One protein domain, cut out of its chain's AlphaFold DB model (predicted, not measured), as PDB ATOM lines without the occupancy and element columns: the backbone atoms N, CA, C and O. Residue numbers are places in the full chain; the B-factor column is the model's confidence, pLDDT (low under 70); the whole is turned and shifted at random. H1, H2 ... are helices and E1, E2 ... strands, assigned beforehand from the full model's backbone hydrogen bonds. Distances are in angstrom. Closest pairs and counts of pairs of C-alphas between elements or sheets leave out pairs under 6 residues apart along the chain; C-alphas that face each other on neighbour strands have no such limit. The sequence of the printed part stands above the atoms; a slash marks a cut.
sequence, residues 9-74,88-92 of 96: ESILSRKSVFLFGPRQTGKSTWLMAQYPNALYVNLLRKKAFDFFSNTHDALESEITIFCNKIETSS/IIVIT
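This is residues 9 to 74 and 88 to 92 of the 96 residues of an uncharacterized protein of Bdellovibrionales bacterium RIFOXYC1_FULL_39_130 (UniProt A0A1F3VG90). A small parallel pair of strands, E1 and E2, sits in the middle of a loose framework, with H2 on one side and an L made by H3 and H4 on the other. H1 lies well away from the strand pair, on the far side of E2 from E1, and a long stretch with no named element, residues 13 to 26, joins it to H2; of that stretch and its end, residues 21 to 26 stick out. The printed part has 71 residues, with four named helices and two named strands in the order H1, H2, E1, H3, H4, E2, and its class is mostly helix. It is only just loose, close to compact, with a radius of gyration of the C-alphas of 13.6 A and spans of 34 by 32 by 20 A.

Start at H1, residues 9 to 12, which is apart from H2, residues 27 to 34. Go on to E1, residues 39 to 41, and set it beside E2, residues 89 to 91: they are parallel neighbours, with 24 degrees between their directions. C-alphas 40 and 90 face each other at 5.2 A, and N 90 and O 39 are within hydrogen-bond range at 3.3 A, as are N 41 and O 90 at 3.4 A. The closest C-alphas of H2 and E2 are those of Leu 31 and Val 90, 7.6 A apart. Next look at H3, residues 46 to 54, and H4, residues 58 to 72, which only just touch, with 3 pairs of C-alphas within 8 A, and only at the corner by their link. H4 touches H3 with residues 58 to 59 alone; the closest C-alphas are those of Phe 52 and Ala 58, 5.9 A apart. Their lines are about perpendicular, at 76 degrees. The closest C-alphas of E1 and H4 are those of Leu 39 and Phe 66, 7.3 A apart. H2 is apart from H3 and from H4. In H2, H3 and H4 every O i to N i+4 pair is within hydrogen-bond range; H1 is too short for such a pair.

Find C-alpha 9 at (-2.951, -34.949, 38.576), where H1 begins. H2 measures 10.6 A from first to last C-alpha, E1 6.4 A and H3 11.9 A. H4 begins at C-alpha 58, (19.072, -20.218, 42.862), and runs 21.3 A to C-alpha 72. E2 measures 6.3 A and ends at C-alpha 91, (8.888, -29.973, 49.170).

The two C-alphas farthest apart are those of Pro 22 and Thr 72, at 38.1 A. Residues 75 to 87 are not printed, and C-alphas 74 and 88 are 17.5 A apart across the cut. The link from H1 to H2 is long, with 14 residues. Mean pLDDT of the printed part is 81.2; residues 72 to 74 and 88 to 92 are under 70.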
ATOM      1  N   GLU A   9      -3.258 -35.453  39.919       79.38
ATOM      2  CA  GLU A   9      -2.951 -34.949  38.576       79.38
ATOM      3  C   GLU A   9      -3.954 -33.888  38.102       79.38
ATOM      4  O   GLU A   9      -3.569 -32.820  37.630       79.38
ATOM      5  N   SER A  10      -5.249 -34.122  38.338       80.75
ATOM      6  CA  SER A  10      -6.310 -33.166  37.995       80.75
ATOM      7  C   SER A  10      -6.261 -31.878  38.821       80.75
ATOM      8  O   SER A  10      -6.777 -30.845  38.395       80.75
ATOM      9  N   ILE A  11      -5.661 -31.933  40.012       81.62
ATOM     10  CA  ILE A  11      -5.546 -30.795  40.923       81.62
ATOM     11  C   ILE A  11      -4.283 -29.996  40.594       81.62
ATOM     12  O   ILE A  11      -4.340 -28.768  40.524       81.62
ATOM     13  N   LEU A  12      -3.171 -30.693  40.356       81.38
ATOM     14  CA  LEU A  12      -1.866 -30.111  40.047       81.38
ATOM     15  C   LEU A  12      -1.857 -29.360  38.711       81.38
ATOM     16  O   LEU A  12      -1.150 -28.366  38.601       81.38
ATOM     17  N   SER A  13      -2.696 -29.753  37.747       78.94
ATOM     18  CA  SER A  13      -2.865 -29.007  36.488       78.94
ATOM     19  C   SER A  13      -3.514 -27.630  36.660       78.94
ATOM     20  O   SER A  13      -3.456 -26.802  35.755       78.94
ATOM     21  N   ARG A  14      -4.161 -27.371  37.805       80.44
ATOM     22  CA  ARG A  14      -4.876 -26.111  38.066       80.44
ATOM     23  C   ARG A  14      -4.247 -25.272  39.166       80.44
ATOM     24  O   ARG A  14      -4.459 -24.063  39.193       80.44
ATOM     25  N   LYS A  15      -3.570 -25.903  40.125       80.75
ATOM     26  CA  LYS A  15      -3.038 -25.227  41.311       80.75
ATOM     27  C   LYS A  15      -1.935 -26.020  41.996       80.75
ATOM     28  O   LYS A  15      -1.928 -27.249  41.998       80.75
ATOM     29  N   SER A  16      -1.085 -25.296  42.708       81.38
ATOM     30  CA  SER A  16      -0.140 -25.871  43.661       81.38
ATOM     31  C   SER A  16      -0.877 -26.435  44.879       81.38
ATOM     32  O   SER A  16      -1.843 -25.844  45.372       81.38
ATOM     33  N   VAL A  17      -0.420 -27.582  45.380       83.31
ATOM     34  CA  VAL A  17      -1.047 -28.278  46.512       83.31
ATOM     35  C   VAL A  17      -0.009 -28.593  47.574       83.31
ATOM     36  O   VAL A  17       1.063 -29.113  47.277       83.31
ATOM     37  N   PHE A  18      -0.365 -28.352  48.834       82.06
ATOM     38  CA  PHE A  18       0.399 -28.843  49.973       82.06
ATOM     39  C   PHE A  18      -0.144 -30.198  50.428       82.06
ATOM     40  O   PHE A  18      -1.302 -30.313  50.832       82.06
ATOM     41  N   LEU A  19       0.698 -31.234  50.380       81.38
ATOM     42  CA  LEU A  19       0.343 -32.561  50.879       81.38
ATOM     43  C   LEU A  19       0.718 -32.696  52.359       81.38
ATOM     44  O   LEU A  19       1.871 -32.959  52.713       81.38
ATOM     45  N   PHE A  20      -0.277 -32.565  53.231       81.06
ATOM     46  CA  PHE A  20      -0.122 -32.777  54.668       81.06
ATOM     47  C   PHE A  20      -0.469 -34.211  55.086       81.06
ATOM     48  O   PHE A  20      -1.135 -34.956  54.372       81.06
ATOM     49  N   GLY A  21       0.001 -34.612  56.267       81.62
ATOM     50  CA  GLY A  21      -0.387 -35.869  56.904       81.62
ATOM     51  C   GLY A  21       0.620 -36.342  57.958       81.62
ATOM     52  O   GLY A  21       1.753 -35.843  57.979       81.62
ATOM     53  N   PRO A  22       0.253 -37.331  58.796       84.12
ATOM     54  CA  PRO A  22       1.094 -37.838  59.884       84.12
ATOM     55  C   PRO A  22       2.482 -38.273  59.410       84.12
ATOM     56  O   PRO A  22       2.670 -38.607  58.234       84.12
ATOM     57  N   ARG A  23       3.475 -38.281  60.302       78.94
ATOM     58  CA  ARG A  23       4.822 -38.784  59.975       78.94
ATOM     59  C   ARG A  23       4.767 -40.261  59.573       78.94
ATOM     60  O   ARG A  23       3.806 -40.949  59.886       78.94
ATOM     61  N   GLN A  24       5.770 -40.710  58.813       79.12
ATOM     62  CA  GLN A  24       5.942 -42.124  58.443       79.12
ATOM     63  C   GLN A  24       4.812 -42.751  57.588       79.12
ATOM     64  O   GLN A  24       4.795 -43.947  57.342       79.12
ATOM     65  N   THR A  25       3.905 -41.943  57.029       81.31
ATOM     66  CA  THR A  25       2.808 -42.388  56.135       81.31
ATOM     67  C   THR A  25       3.212 -42.559  54.662       81.31
ATOM     68  O   THR A  25       2.357 -42.670  53.780       81.31
ATOM     69  N   GLY A  26       4.516 -42.516  54.366       82.62
ATOM     70  CA  GLY A  26       5.046 -42.741  53.017       82.62
ATOM     71  C   GLY A  26       4.702 -41.659  51.986       82.62
ATOM     72  O   GLY A  26       4.773 -41.931  50.795       82.62
ATOM     73  N   LYS A  27       4.324 -40.439  52.406       85.50
ATOM     74  CA  LYS A  27       3.973 -39.325  51.495       85.50
ATOM     75  C   LYS A  27       5.073 -39.058  50.461       85.50
ATOM     76  O   LYS A  27       4.804 -39.102  49.269       85.50
ATOM     77  N   SER A  28       6.310 -38.848  50.921       82.56
ATOM     78  CA  SER A  28       7.466 -38.600  50.050       82.56
ATOM     79  C   SER A  28       7.736 -39.776  49.114       82.56
ATOM     80  O   SER A  28       7.923 -39.574  47.923       82.56
ATOM     81  N   THR A  29       7.690 -41.003  49.641       85.75
ATOM     82  CA  THR A  29       7.883 -42.237  48.866       85.75
ATOM     83  C   THR A  29       6.832 -42.387  47.769       85.75
ATOM     84  O   THR A  29       7.159 -42.744  46.644       85.75
ATOM     85  N   TRP A  30       5.572 -42.078  48.073       84.50
ATOM     86  CA  TRP A  30       4.482 -42.134  47.105       84.50
ATOM     87  C   TRP A  30       4.631 -41.058  46.020       84.50
ATOM     88  O   TRP A  30       4.485 -41.372  44.845       84.50
ATOM     89  N   LEU A  31       5.004 -39.827  46.392       82.44
ATOM     90  CA  LEU A  31       5.297 -38.754  45.433       82.44
ATOM     91  C   LEU A  31       6.469 -39.118  44.510       82.44
ATOM     92  O   LEU A  31       6.378 -38.861  43.318       82.44
ATOM     93  N   MET A  32       7.538 -39.721  45.042       83.75
ATOM     94  CA  MET A  32       8.700 -40.200  44.272       83.75
ATOM     95  C   MET A  32       8.354 -41.319  43.291       83.75
ATOM     96  O   MET A  32       8.866 -41.337  42.179       83.75
ATOM     97  N   ALA A  33       7.469 -42.234  43.687       84.88
ATOM     98  CA  ALA A  33       7.021 -43.314  42.815       84.88
ATOM     99  C   ALA A  33       6.055 -42.829  41.721       84.88
ATOM    100  O   ALA A  33       6.119 -43.318  40.599       84.88
ATOM    101  N   GLN A  34       5.162 -41.887  42.042       82.94
ATOM    102  CA  GLN A  34       4.151 -41.390  41.104       82.94
ATOM    103  C   GLN A  34       4.716 -40.369  40.106       82.94
ATOM    104  O   GLN A  34       4.241 -40.302  38.975       82.94
ATOM    105  N   TYR A  35       5.711 -39.577  40.513       82.06
ATOM    106  CA  TYR A  35       6.261 -38.480  39.713       82.06
ATOM    107  C   TYR A  35       7.786 -38.583  39.551       82.06
ATOM    108  O   TYR A  35       8.509 -37.665  39.925       82.06
ATOM    109  N   PRO A  36       8.313 -39.672  38.968       80.94
ATOM    110  CA  PRO A  36       9.761 -39.892  38.874       80.94
ATOM    111  C   PRO A  36      10.504 -38.777  38.117       80.94
ATOM    112  O   PRO A  36      11.671 -38.521  38.397       80.94
ATOM    113  N   ASN A  37       9.811 -38.082  37.210       82.00
ATOM    114  CA  ASN A  37      10.343 -36.985  36.399       82.00
ATOM    115  C   ASN A  37      10.017 -35.599  36.987       82.00
ATOM    116  O   ASN A  37       9.849 -34.646  36.234       82.00
ATOM    117  N   ALA A  38       9.866 -35.482  38.308       83.12
ATOM    118  CA  ALA A  38       9.601 -34.218  38.995       83.12
ATOM    119  C   ALA A  38      10.857 -33.629  39.660       83.12
ATOM    120  O   ALA A  38      11.817 -34.338  39.971       83.12
ATOM    121  N   LEU A  39      10.831 -32.319  39.926       84.56
ATOM    122  CA  LEU A  39      11.899 -31.629  40.646       84.56
ATOM    123  C   LEU A  39      11.698 -31.778  42.164       84.56
ATOM    124  O   LEU A  39      10.767 -31.224  42.757       84.56
ATOM    125  N   TYR A  40      12.594 -32.526  42.812       85.88
ATOM    126  CA  TYR A  40      12.553 -32.766  44.256       85.88
ATOM    127  C   TYR A  40      13.479 -31.820  45.014       85.88
ATOM    128  O   TYR A  40      14.696 -32.003  45.025       85.88
ATOM    129  N   VAL A  41      12.889 -30.884  45.757       85.44
ATOM    130  CA  VAL A  41      13.634 -29.965  46.623       85.44
ATOM    131  C   VAL A  41      13.425 -30.359  48.083       85.44
ATOM    132  O   VAL A  41      12.357 -30.176  48.668       85.44
ATOM    133  N   ASN A  42      14.461 -30.926  48.707       85.50
ATOM    134  CA  ASN A  42      14.417 -31.303  50.119       85.50
ATOM    135  C   ASN A  42      15.061 -30.225  50.997       85.50
ATOM    136  O   ASN A  42      16.249 -30.295  51.315       85.50
ATOM    137  N   LEU A  43      14.241 -29.273  51.441       84.00
ATOM    138  CA  LEU A  43      14.658 -28.168  52.311       84.00
ATOM    139  C   LEU A  43      15.012 -28.593  53.746       84.00
ATOM    140  O   LEU A  43      15.477 -27.769  54.521       84.00
ATOM    141  N   LEU A  44      14.827 -29.861  54.133       83.19
ATOM    142  CA  LEU A  44      15.355 -30.344  55.415       83.19
ATOM    143  C   LEU A  44      16.834 -30.713  55.348       83.19
ATOM    144  O   LEU A  44      17.478 -30.881  56.385       83.19
ATOM    145  N   ARG A  45      17.382 -30.899  54.144       85.38
ATOM    146  CA  ARG A  45      18.815 -31.135  54.002       85.38
ATOM    147  C   ARG A  45      19.528 -29.812  54.208       85.38
ATOM    148  O   ARG A  45      19.368 -28.912  53.391       85.38
ATOM    149  N   LYS A  46      20.371 -29.742  55.240       87.62
ATOM    150  CA  LYS A  46      21.153 -28.547  55.586       87.62
ATOM    151  C   LYS A  46      21.808 -27.897  54.363       87.62
ATOM    152  O   LYS A  46      21.591 -26.727  54.112       87.62
ATOM    153  N   LYS A  47      22.507 -28.680  53.533       87.88
ATOM    154  CA  LYS A  47      23.161 -28.169  52.316       87.88
ATOM    155  C   LYS A  47      22.185 -27.518  51.325       87.88
ATOM    156  O   LYS A  47      22.517 -26.491  50.753       87.88
ATOM    157  N   ALA A  48      21.015 -28.122  51.105       85.56
ATOM    158  CA  ALA A  48      20.014 -27.574  50.192       85.56
ATOM    159  C   ALA A  48      19.389 -26.306  50.783       85.56
ATOM    160  O   ALA A  48      19.289 -25.295  50.102       85.56
ATOM    161  N   PHE A  49      19.039 -26.345  52.070       87.88
ATOM    162  CA  PHE A  49      18.519 -25.187  52.786       87.88
ATOM    163  C   PHE A  49      19.491 -24.004  52.753       87.88
ATOM    164  O   PHE A  49      19.096 -22.911  52.366       87.88
ATOM    165  N   ASP A  50      20.758 -24.233  53.101       89.00
ATOM    166  CA  ASP A  50      21.793 -23.199  53.117       89.00
ATOM    167  C   ASP A  50      22.021 -22.630  51.708       89.00
ATOM    168  O   ASP A  50      22.167 -21.422  51.553       89.00
ATOM    169  N   PHE A  51      22.012 -23.470  50.669       89.31
ATOM    170  CA  PHE A  51      22.160 -23.024  49.282       89.31
ATOM    171  C   PHE A  51      21.010 -22.106  48.843       89.31
ATOM    172  O   PHE A  51      21.256 -20.976  48.428       89.31
ATOM    173  N   PHE A  52      19.757 -22.545  49.004       87.25
ATOM    174  CA  PHE A  52      18.595 -21.755  48.577       87.25
ATOM    175  C   PHE A  52      18.328 -20.535  49.466       87.25
ATOM    176  O   PHE A  52      17.757 -19.558  49.000       87.25
ATOM    177  N   SER A  53      18.742 -20.561  50.735       86.50
ATOM    178  CA  SER A  53      18.553 -19.416  51.638       86.50
ATOM    179  C   SER A  53      19.566 -18.300  51.388       86.50
ATOM    180  O   SER A  53      19.243 -17.130  51.570       86.50
ATOM    181  N   ASN A  54      20.791 -18.646  50.976       89.69
ATOM    182  CA  ASN A  54      21.858 -17.669  50.740       89.69
ATOM    183  C   ASN A  54      21.879 -17.126  49.305       89.69
ATOM    184  O   ASN A  54      22.620 -16.189  49.016       89.69
ATOM    185  N   THR A  55      21.106 -17.705  48.387       87.81
ATOM    186  CA  THR A  55      21.077 -17.299  46.979       87.81
ATOM    187  C   THR A  55      19.634 -17.141  46.520       87.81
ATOM    188  O   THR A  55      18.943 -18.130  46.297       87.81
ATOM    189  N   HIS A  56      19.191 -15.889  46.375       80.94
ATOM    190  CA  HIS A  56      17.800 -15.547  46.053       80.94
ATOM    191  C   HIS A  56      17.317 -16.190  44.739       80.94
ATOM    192  O   HIS A  56      16.237 -16.771  44.707       80.94
ATOM    193  N   ASP A  57      18.161 -16.196  43.703       88.19
ATOM    194  CA  ASP A  57      17.769 -16.635  42.351       88.19
ATOM    195  C   ASP A  57      18.082 -18.114  42.071       88.19
ATOM    196  O   ASP A  57      17.853 -18.623  40.969       88.19
ATOM    197  N   ALA A  58      18.636 -18.835  43.053       87.62
ATOM    198  CA  ALA A  58      19.072 -20.218  42.862       87.62
ATOM    199  C   ALA A  58      17.898 -21.148  42.536       87.62
ATOM    200  O   ALA A  58      18.014 -22.004  41.660       87.62
ATOM    201  N   LEU A  59      16.763 -20.963  43.216       85.62
ATOM    202  CA  LEU A  59      15.573 -21.779  42.996       85.62
ATOM    203  C   LEU A  59      14.983 -21.532  41.600       85.62
ATOM    204  O   LEU A  59      14.659 -22.484  40.897       85.62
ATOM    205  N   GLU A  60      14.879 -20.268  41.185       86.69
ATOM    206  CA  GLU A  60      14.365 -19.901  39.859       86.69
ATOM    207  C   GLU A  60      15.263 -20.435  38.743       86.69
ATOM    208  O   GLU A  60      14.776 -21.001  37.760       86.69
ATOM    209  N   SER A  61      16.579 -20.328  38.926       89.38
ATOM    210  CA  SER A  61      17.564 -20.872  37.991       89.38
ATOM    211  C   SER A  61      17.431 -22.389  37.867       89.38
ATOM    212  O   SER A  61      17.413 -22.922  36.758       89.38
ATOM    213  N   GLU A  62      17.287 -23.095  38.989       87.94
ATOM    214  CA  GLU A  62      17.153 -24.553  38.998       87.94
ATOM    215  C   GLU A  62      15.838 -25.017  38.358       87.94
ATOM    216  O   GLU A  62      15.844 -25.964  37.569       87.94
ATOM    217  N   ILE A  63      14.734 -24.307  38.609       86.44
ATOM    218  CA  ILE A  63      13.450 -24.541  37.931       86.44
ATOM    219  C   ILE A  63      13.590 -24.313  36.422       86.44
ATOM    220  O   ILE A  63      13.162 -25.156  35.637       86.44
ATOM    221  N   THR A  64      14.226 -23.216  36.007       87.50
ATOM    222  CA  THR A  64      14.415 -22.875  34.587       87.50
ATOM    223  C   THR A  64      15.242 -23.937  33.864       87.50
ATOM    224  O   THR A  64      14.844 -24.434  32.810       87.50
ATOM    225  N   ILE A  65      16.370 -24.345  34.454       88.12
ATOM    226  CA  ILE A  65      17.229 -25.412  33.917       88.12
ATOM    227  C   ILE A  65      16.447 -26.723  33.800       88.12
ATOM    228  O   ILE A  65      16.571 -27.436  32.800       88.12
ATOM    229  N   PHE A  66      15.641 -27.046  34.809       86.31
ATOM    230  CA  PHE A  66      14.838 -28.259  34.822       86.31
ATOM    231  C   PHE A  66      13.770 -28.265  33.719       86.31
ATOM    232  O   PHE A  66      13.674 -29.251  32.989       86.31
ATOM    233  N   CYS A  67      13.029 -27.169  33.542       82.69
ATOM    234  CA  CYS A  67      12.040 -27.037  32.468       82.69
ATOM    235  C   CYS A  67      12.684 -27.194  31.080       82.69
ATOM    236  O   CYS A  67      12.230 -28.022  30.290       82.69
ATOM    237  N   ASN A  68      13.813 -26.522  30.829       84.56
ATOM    238  CA  ASN A  68      14.544 -26.643  29.559       84.56
ATOM    239  C   ASN A  68      15.005 -28.088  29.284       84.56
ATOM    240  O   ASN A  68      15.010 -28.561  28.143       84.56
ATOM    241  N   LYS A  69      15.398 -28.823  30.332       82.19
ATOM    242  CA  LYS A  69      15.806 -30.229  30.212       82.19
ATOM    243  C   LYS A  69      14.640 -31.141  29.824       82.19
ATOM    244  O   LYS A  69      14.846 -32.103  29.091       82.19
ATOM    245  N   ILE A  70      13.433 -30.850  30.305       77.44
ATOM    246  CA  ILE A  70      12.234 -31.611  29.940       77.44
ATOM    247  C   ILE A  70      11.878 -31.368  28.467       77.44
ATOM    248  O   ILE A  70      11.675 -32.329  27.726       77.44
ATOM    249  N   GLU A  71      11.883 -30.114  28.015       70.88
ATOM    250  CA  GLU A  71      11.533 -29.753  26.632       70.88
ATOM    251  C   GLU A  71      12.487 -30.385  25.610       70.88
ATOM    252  O   GLU A  71      12.052 -31.000  24.635       70.88
ATOM    253  N   THR A  72      13.792 -30.339  25.879       66.00
ATOM    254  CA  THR A  72      14.824 -30.926  25.003       66.00
ATOM    255  C   THR A  72      14.780 -32.455  24.924       66.00
ATOM    256  O   THR A  72      15.298 -33.029  23.970       66.00
ATOM    257  N   SER A  73      14.127 -33.125  25.879       58.50
ATOM    258  CA  SER A  73      13.902 -34.579  25.853       58.50
ATOM    259  C   SER A  73      12.637 -35.008  25.094       58.50
ATOM    260  O   SER A  73      12.418 -36.202  24.923       58.50
ATOM    261  N   SER A  74      11.819 -34.054  24.628       55.88
ATOM    262  CA  SER A  74      10.530 -34.308  23.960       55.88
ATOM    263  C   SER A  74      10.547 -34.117  22.434       55.88
ATOM    264  O   SER A  74       9.558 -34.392  21.765       55.88
ATOM    265  N   ILE A  88       5.979 -30.537  38.989       57.84
ATOM    266  CA  ILE A  88       5.572 -30.707  40.382       57.84
ATOM    267  C   ILE A  88       6.799 -30.472  41.255       57.84
ATOM    268  O   ILE A  88       7.719 -31.285  41.282       57.84
ATOM    269  N   ILE A  89       6.809 -29.368  41.998       61.00
ATOM    270  CA  ILE A  89       7.839 -29.113  43.006       61.00
ATOM    271  C   ILE A  89       7.410 -29.804  44.295       61.00
ATOM    272  O   ILE A  89       6.447 -29.397  44.951       61.00
ATOM    273  N   VAL A  90       8.122 -30.863  44.677       61.91
ATOM    274  CA  VAL A  90       7.803 -31.610  45.896       61.91
ATOM    275  C   VAL A  90       8.724 -31.180  47.032       61.91
ATOM    276  O   VAL A  90       9.850 -31.664  47.158       61.91
ATOM    277  N   ILE A  91       8.214 -30.322  47.916       62.12
ATOM    278  CA  ILE A  91       8.888 -29.973  49.170       62.12
ATOM    279  C   ILE A  91       8.540 -31.036  50.211       62.12
ATOM    280  O   ILE A  91       7.433 -31.078  50.752       62.12
ATOM    281  N   THR A  92       9.481 -31.938  50.488       56.25
ATOM    282  CA  THR A  92       9.260 -33.011  51.466       56.25
ATOM    283  C   THR A  92       9.830 -32.665  52.837       56.25
ATOM    284  O   THR A  92      10.978 -32.244  52.969       56.25
TER     285      THR A  92